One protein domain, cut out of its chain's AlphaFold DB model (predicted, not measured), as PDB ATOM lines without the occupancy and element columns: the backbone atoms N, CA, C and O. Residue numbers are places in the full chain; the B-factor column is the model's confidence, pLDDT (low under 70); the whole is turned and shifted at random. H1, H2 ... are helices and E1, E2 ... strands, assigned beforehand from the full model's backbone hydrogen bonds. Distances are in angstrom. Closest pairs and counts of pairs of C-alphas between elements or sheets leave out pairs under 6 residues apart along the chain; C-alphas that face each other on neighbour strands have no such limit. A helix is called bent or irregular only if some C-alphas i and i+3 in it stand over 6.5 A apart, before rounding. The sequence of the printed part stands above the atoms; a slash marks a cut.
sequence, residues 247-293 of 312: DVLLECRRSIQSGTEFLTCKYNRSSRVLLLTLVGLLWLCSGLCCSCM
ATOM      1  N   ASP A 247      -5.102  48.461  47.498       44.41
ATOM      2  CA  ASP A 247      -3.741  48.997  47.462       44.41
ATOM      3  C   ASP A 247      -2.730  47.843  47.498       44.41
ATOM      4  O   ASP A 247      -2.304  47.352  48.550       44.41
ATOM      5  N   VAL A 248      -2.342  47.368  46.317       53.12
ATOM      6  CA  VAL A 248      -1.242  46.425  46.160       53.12
ATOM      7  C   VAL A 248       0.046  47.235  46.068       53.12
ATOM      8  O   VAL A 248       0.490  47.627  44.993       53.12
ATOM      9  N   LEU A 249       0.663  47.488  47.220       51.47
ATOM     10  CA  LEU A 249       2.007  48.051  47.266       51.47
ATOM     11  C   LEU A 249       3.015  46.979  46.812       51.47
ATOM     12  O   LEU A 249       3.353  46.081  47.586       51.47
ATOM     13  N   LEU A 250       3.481  47.061  45.563       64.44
ATOM     14  CA  LEU A 250       4.682  46.355  45.108       64.44
ATOM     15  C   LEU A 250       5.892  47.262  45.333       64.44
ATOM     16  O   LEU A 250       6.076  48.243  44.622       64.44
ATOM     17  N   GLU A 251       6.756  46.909  46.281       73.88
ATOM     18  CA  GLU A 251       8.135  47.405  46.253       73.88
ATOM     19  C   GLU A 251       8.943  46.399  45.429       73.88
ATOM     20  O   GLU A 251       9.231  45.300  45.909       73.88
ATOM     21  N   CYS A 252       9.253  46.737  44.175       74.81
ATOM     22  CA  CYS A 252      10.183  45.962  43.358       74.81
ATOM     23  C   CYS A 252      11.564  46.609  43.407       74.81
ATOM     24  O   CYS A 252      11.714  47.804  43.183       74.81
ATOM     25  N   ARG A 253      12.586  45.808  43.690       79.81
ATOM     26  CA  ARG A 253      13.988  46.203  43.587       79.81
ATOM     27  C   ARG A 253      14.617  45.468  42.426       79.81
ATOM     28  O   ARG A 253      14.552  44.241  42.370       79.81
ATOM     29  N   ARG A 254      15.228  46.230  41.524       79.38
ATOM     30  CA  ARG A 254      16.099  45.700  40.482       79.38
ATOM     31  C   ARG A 254      17.506  45.621  41.067       79.38
ATOM     32  O   ARG A 254      18.008  46.609  41.590       79.38
ATOM     33  N   SER A 255      18.108  44.444  41.025       77.94
ATOM     34  CA  SER A 255      19.498  44.220  41.418       77.94
ATOM     35  C   SER A 255      20.220  43.565  40.255       77.94
ATOM     36  O   SER A 255      19.696  42.626  39.661       77.94
ATOM     37  N   ILE A 256      21.404  44.061  39.915       77.06
ATOM     38  CA  ILE A 256      22.247  43.465  38.882       77.06
ATOM     39  C   ILE A 256      23.469  42.906  39.593       77.06
ATOM     40  O   ILE A 256      24.313  43.661  40.078       77.06
ATOM     41  N   GLN A 257      23.555  41.581  39.679       77.25
ATOM     42  CA  GLN A 257      24.690  40.904  40.296       77.25
ATOM     43  C   GLN A 257      25.285  39.929  39.283       77.25
ATOM     44  O   GLN A 257      24.585  39.084  38.735       77.25
ATOM     45  N   SER A 258      26.582  40.078  39.003       77.44
ATOM     46  CA  SER A 258      27.332  39.203  38.086       77.44
ATOM     47  C   SER A 258      26.802  39.161  36.642       77.44
ATOM     48  O   SER A 258      26.917  38.140  35.973       77.44
ATOM     49  N   GLY A 259      26.230  40.264  36.148       79.88
ATOM     50  CA  GLY A 259      25.681  40.344  34.787       79.88
ATOM     51  C   GLY A 259      24.300  39.704  34.622       79.88
ATOM     52  O   GLY A 259      23.798  39.643  33.506       79.88
ATOM     53  N   THR A 260      23.681  39.257  35.715       58.00
ATOM     54  CA  THR A 260      22.301  38.765  35.734       58.00
ATOM     55  C   THR A 260      21.405  39.798  36.405       58.00
ATOM     56  O   THR A 260      21.749  40.349  37.457       58.00
ATOM     57  N   GLU A 261      20.262  40.083  35.782       75.69
ATOM     58  CA  GLU A 261      19.252  40.975  36.344       75.69
ATOM     59  C   GLU A 261      18.301  40.197  37.256       75.69
ATOM     60  O   GLU A 261      17.748  39.169  36.874       75.69
ATOM     61  N   PHE A 262      18.088  40.716  38.461       69.00
ATOM     62  CA  PHE A 262      17.171  40.165  39.447       69.00
ATOM     63  C   PHE A 262      16.109  41.204  39.789       69.00
ATOM     64  O   PHE A 262      16.426  42.306  40.242       69.00
ATOM     65  N   LEU A 263      14.836  40.841  39.638       77.69
ATOM     66  CA  LEU A 263      13.733  41.588  40.240       77.69
ATOM     67  C   LEU A 263      13.304  40.917  41.542       77.69
ATOM     68  O   LEU A 263      12.795  39.798  41.546       77.69
ATOM     69  N   THR A 264      13.465  41.629  42.654       75.31
ATOM     70  CA  THR A 264      12.931  41.227  43.959       75.31
ATOM     71  C   THR A 264      11.703  42.066  44.260       75.31
ATOM     72  O   THR A 264      11.828  43.261  44.507       75.31
ATOM     73  N   CYS A 265      10.518  41.461  44.269       78.69
ATOM     74  CA  CYS A 265       9.287  42.170  44.611       78.69
ATOM     75  C   CYS A 265       8.763  41.721  45.978       78.69
ATOM     76  O   CYS A 265       8.619  40.526  46.257       78.69
ATOM     77  N   LYS A 266       8.473  42.688  46.852       79.88
ATOM     78  CA  LYS A 266       7.903  42.442  48.177       79.88
ATOM     79  C   LYS A 266       6.382  42.524  48.094       79.88
ATOM     80  O   LYS A 266       5.824  43.584  47.845       79.88
ATOM     81  N   TYR A 267       5.722  41.393  48.327       78.00
ATOM     82  CA  TYR A 267       4.263  41.284  48.297       78.00
ATOM     83  C   TYR A 267       3.676  41.266  49.710       78.00
ATOM     84  O   TYR A 267       4.166  40.541  50.585       78.00
ATOM     85  N   ASN A 268       2.588  42.011  49.919       77.88
ATOM     86  CA  ASN A 268       1.782  41.918  51.135       77.88
ATOM     87  C   ASN A 268       1.076  40.542  51.209       77.88
ATOM     88  O   ASN A 268       0.872  39.874  50.193       77.88
ATOM     89  N   ARG A 269       0.703  40.089  52.413       72.88
ATOM     90  CA  ARG A 269       0.119  38.759  52.667       72.88
ATOM     91  C   ARG A 269      -1.141  38.496  51.832       72.88
ATOM     92  O   ARG A 269      -1.301  37.378  51.352       72.88
ATOM     93  N   SER A 270      -1.973  39.515  51.592       75.75
ATOM     94  CA  SER A 270      -3.130  39.410  50.682       75.75
ATOM     95  C   SER A 270      -2.724  39.228  49.217       75.75
ATOM     96  O   SER A 270      -3.340  38.451  48.494       75.75
ATOM     97  N   SER A 271      -1.642  39.873  48.781       74.25
ATOM     98  CA  SER A 271      -1.143  39.784  47.405       74.25
ATOM     99  C   SER A 271      -0.501  38.428  47.101       74.25
ATOM    100  O   SER A 271      -0.508  37.998  45.953       74.25
ATOM    101  N   ARG A 272       0.003  37.713  48.119       79.88
ATOM    102  CA  ARG A 272       0.515  36.339  47.951       79.88
ATOM    103  C   ARG A 272      -0.585  35.362  47.554       79.88
ATOM    104  O   ARG A 272      -0.353  34.515  46.703       79.88
ATOM    105  N   VAL A 273      -1.771  35.495  48.150       79.75
ATOM    106  CA  VAL A 273      -2.922  34.653  47.796       79.75
ATOM    107  C   VAL A 273      -3.341  34.945  46.359       79.75
ATOM    108  O   VAL A 273      -3.449  34.015  45.575       79.75
ATOM    109  N   LEU A 274      -3.451  36.226  45.988       83.44
ATOM    110  CA  LEU A 274      -3.785  36.629  44.620       83.44
ATOM    111  C   LEU A 274      -2.766  36.104  43.594       83.44
ATOM    112  O   LEU A 274      -3.158  35.549  42.574       83.44
ATOM    113  N   LEU A 275      -1.465  36.230  43.878       85.44
ATOM    114  CA  LEU A 275      -0.403  35.750  42.992       85.44
ATOM    115  C   LEU A 275      -0.446  34.225  42.841       85.44
ATOM    116  O   LEU A 275      -0.376  33.729  41.724       85.44
ATOM    117  N   LEU A 276      -0.613  33.479  43.937       85.94
ATOM    118  CA  LEU A 276      -0.743  32.020  43.883       85.94
ATOM    119  C   LEU A 276      -2.008  31.588  43.133       85.94
ATOM    120  O   LEU A 276      -1.965  30.617  42.380       85.94
ATOM    121  N   THR A 277      -3.113  32.319  43.285       87.38
ATOM    122  CA  THR A 277      -4.339  32.078  42.517       87.38
ATOM    123  C   THR A 277      -4.133  32.354  41.030       87.38
ATOM    124  O   THR A 277      -4.552  31.543  40.212       87.38
ATOM    125  N   LEU A 278      -3.449  33.442  40.664       89.31
ATOM    126  CA  LEU A 278      -3.149  33.772  39.267       89.31
ATOM    127  C   LEU A 278      -2.171  32.778  38.637       89.31
ATOM    128  O   LEU A 278      -2.409  32.331  37.521       89.31
ATOM    129  N   VAL A 279      -1.116  32.379  39.351       90.50
ATOM    130  CA  VAL A 279      -0.174  31.347  38.890       90.50
ATOM    131  C   VAL A 279      -0.882  30.002  38.752       90.50
ATOM    132  O   VAL A 279      -0.685  29.322  37.751       90.50
ATOM    133  N   GLY A 280      -1.752  29.640  39.700       90.88
ATOM    134  CA  GLY A 280      -2.565  28.427  39.633       90.88
ATOM    135  C   GLY A 280      -3.551  28.435  38.465       90.88
ATOM    136  O   GLY A 280      -3.658  27.440  37.758       90.88
ATOM    137  N   LEU A 281      -4.221  29.563  38.212       87.31
ATOM    138  CA  LEU A 281      -5.091  29.753  37.047       87.31
ATOM    139  C   LEU A 281      -4.304  29.689  35.742       87.31
ATOM    140  O   LEU A 281      -4.757  29.042  34.806       87.31
ATOM    141  N   LEU A 282      -3.122  30.304  35.686       87.00
ATOM    142  CA  LEU A 282      -2.262  30.249  34.511       87.00
ATOM    143  C   LEU A 282      -1.815  28.811  34.248       87.00
ATOM    144  O   LEU A 282      -1.941  28.348  33.127       87.00
ATOM    145  N   TRP A 283      -1.393  28.070  35.276       87.94
ATOM    146  CA  TRP A 283      -1.058  26.647  35.165       87.94
ATOM    147  C   TRP A 283      -2.247  25.787  34.733       87.94
ATOM    148  O   TRP A 283      -2.091  24.899  33.898       87.94
ATOM    149  N   LEU A 284      -3.437  26.057  35.271       83.69
ATOM    150  CA  LEU A 284      -4.663  25.357  34.901       83.69
ATOM    151  C   LEU A 284      -5.036  25.648  33.441       83.69
ATOM    152  O   LEU A 284      -5.352  24.727  32.695       83.69
ATOM    153  N   CYS A 285      -4.932  26.907  33.009       80.12
ATOM    154  CA  CYS A 285      -5.128  27.315  31.621       80.12
ATOM    155  C   CYS A 285      -4.071  26.704  30.696       80.12
ATOM    156  O   CYS A 285      -4.435  26.211  29.635       80.12
ATOM    157  N   SER A 286      -2.800  26.658  31.097       78.44
ATOM    158  CA  SER A 286      -1.730  25.991  30.349       78.44
ATOM    159  C   SER A 286      -1.993  24.493  30.223       78.44
ATOM    160  O   SER A 286      -1.899  23.955  29.130       78.44
ATOM    161  N   GLY A 287      -2.394  23.822  31.306       77.88
ATOM    162  CA  GLY A 287      -2.721  22.394  31.300       77.88
ATOM    163  C   GLY A 287      -3.958  22.061  30.459       77.88
ATOM    164  O   GLY A 287      -3.948  21.079  29.715       77.88
ATOM    165  N   LEU A 288      -4.997  22.904  30.506       71.56
ATOM    166  CA  LEU A 288      -6.158  22.770  29.622       71.56
ATOM    167  C   LEU A 288      -5.798  23.072  28.158       71.56
ATOM    168  O   LEU A 288      -6.241  22.349  27.268       71.56
ATOM    169  N   CYS A 289      -4.950  24.068  27.892       57.09
ATOM    170  CA  CYS A 289      -4.474  24.385  26.542       57.09
ATOM    171  C   CYS A 289      -3.495  23.339  25.987       57.09
ATOM    172  O   CYS A 289      -3.475  23.117  24.777       57.09
ATOM    173  N   CYS A 290      -2.739  22.629  26.829       47.91
ATOM    174  CA  CYS A 290      -1.870  21.524  26.408       47.91
ATOM    175  C   CYS A 290      -2.651  20.299  25.906       47.91
ATOM    176  O   CYS A 290      -2.075  19.452  25.228       47.91
ATOM    177  N   SER A 291      -3.965  20.229  26.148       49.81
ATOM    178  CA  SER A 291      -4.839  19.257  25.469       49.81
ATOM    179  C   SER A 291      -5.145  19.655  24.012       49.81
ATOM    180  O   SER A 291      -5.677  18.848  23.254       49.81
ATOM    181  N   CYS A 292      -4.798  20.883  23.604       44.91
ATOM    182  CA  CYS A 292      -5.048  21.430  22.267       44.91
ATOM    183  C   CYS A 292      -3.779  21.870  21.514       44.91
ATOM    184  O   CYS A 292      -3.835  22.028  20.298       44.91
ATOM    185  N   MET A 293      -2.631  22.020  22.181       34.75
ATOM    186  CA  MET A 293      -1.345  22.266  21.522       34.75
ATOM    187  C   MET A 293      -0.211  21.494  22.194       34.75
ATOM    188  O   MET A 293       0.347  21.906  23.209       34.75
TER     189      MET A 293
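Overview. This is residues 247 to 293 of the 312 residues of an uncharacterized protein of Populus alba (UniProt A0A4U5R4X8). Two slender arms meet at one end in an open V: one arm is a two-stranded hairpin of E1 and E2, and the other is the single long helix H1. The corner of the V lies where the chain passes from E2 into H1, and away from it both arms stick out free, the hairpin with residues 256 to 261 at its tip and the helical arm with residues 276 to 293. The printed part has 47 residues, with one named helix and two named strands in the order E1, E2, H1; the sheet has the order E1 - E2 and is antiparallel, and the class is mixed, helices and strands. The whole is extended, with a radius of gyration of the C-alphas of 15.1 A, and flat, spanning 39 by 31 by 12 A.

Arrangement. E1, residues 251 to 257, and E2, residues 260 to 266, are antiparallel neighbours and form a hairpin, with 158 degrees between their N-to-C directions. C-alphas that face each other run from those of Glu 251 and Lys 266, 5.3 A apart, to those of Gln 257 and Thr 260, 5.6 A apart. N 255 and O 262 are within hydrogen-bond range at 2.8 A, and so are N 266 and O 251 at 2.9 A. H1, residues 269 to 289, follows E2 after a tight link of 2 residues. E1 and H1 are apart, with no C-alpha of the one within 8 A of the other. In H1, 16 of 17 pairs of O i and N i+4 are within hydrogen-bond range.

Along the chain. E1 begins at C-alpha 251, at (8.135, 47.405, 46.253), and measures 18.8 A from first to last C-alpha. E2 runs from Thr 260 to Lys 266 and measures 19.4 A; its last C-alpha is at (7.903, 42.442, 48.177). H1 runs from Arg 269 to Cys 289 over 30.2 A and ends at C-alpha 289, at (-4.474, 24.385, 26.542). H1 is not bent.

Size, cuts and confidence. The two C-alphas farthest apart in the domain are those of Ser 258, between the two strands, and Cys 292, after H1, at 40.2 A. The C-alphas of the first and last printed residues, Asp 247 and Met 293, are 37.3 A apart. The printed part has no cut, and the links E1 to E2 and E2 to H1 are both tight. The mean pLDDT of the printed part is 73.7; residues 247 to 250, residue 260, residue 262 and residues 289 to 293 are under 70.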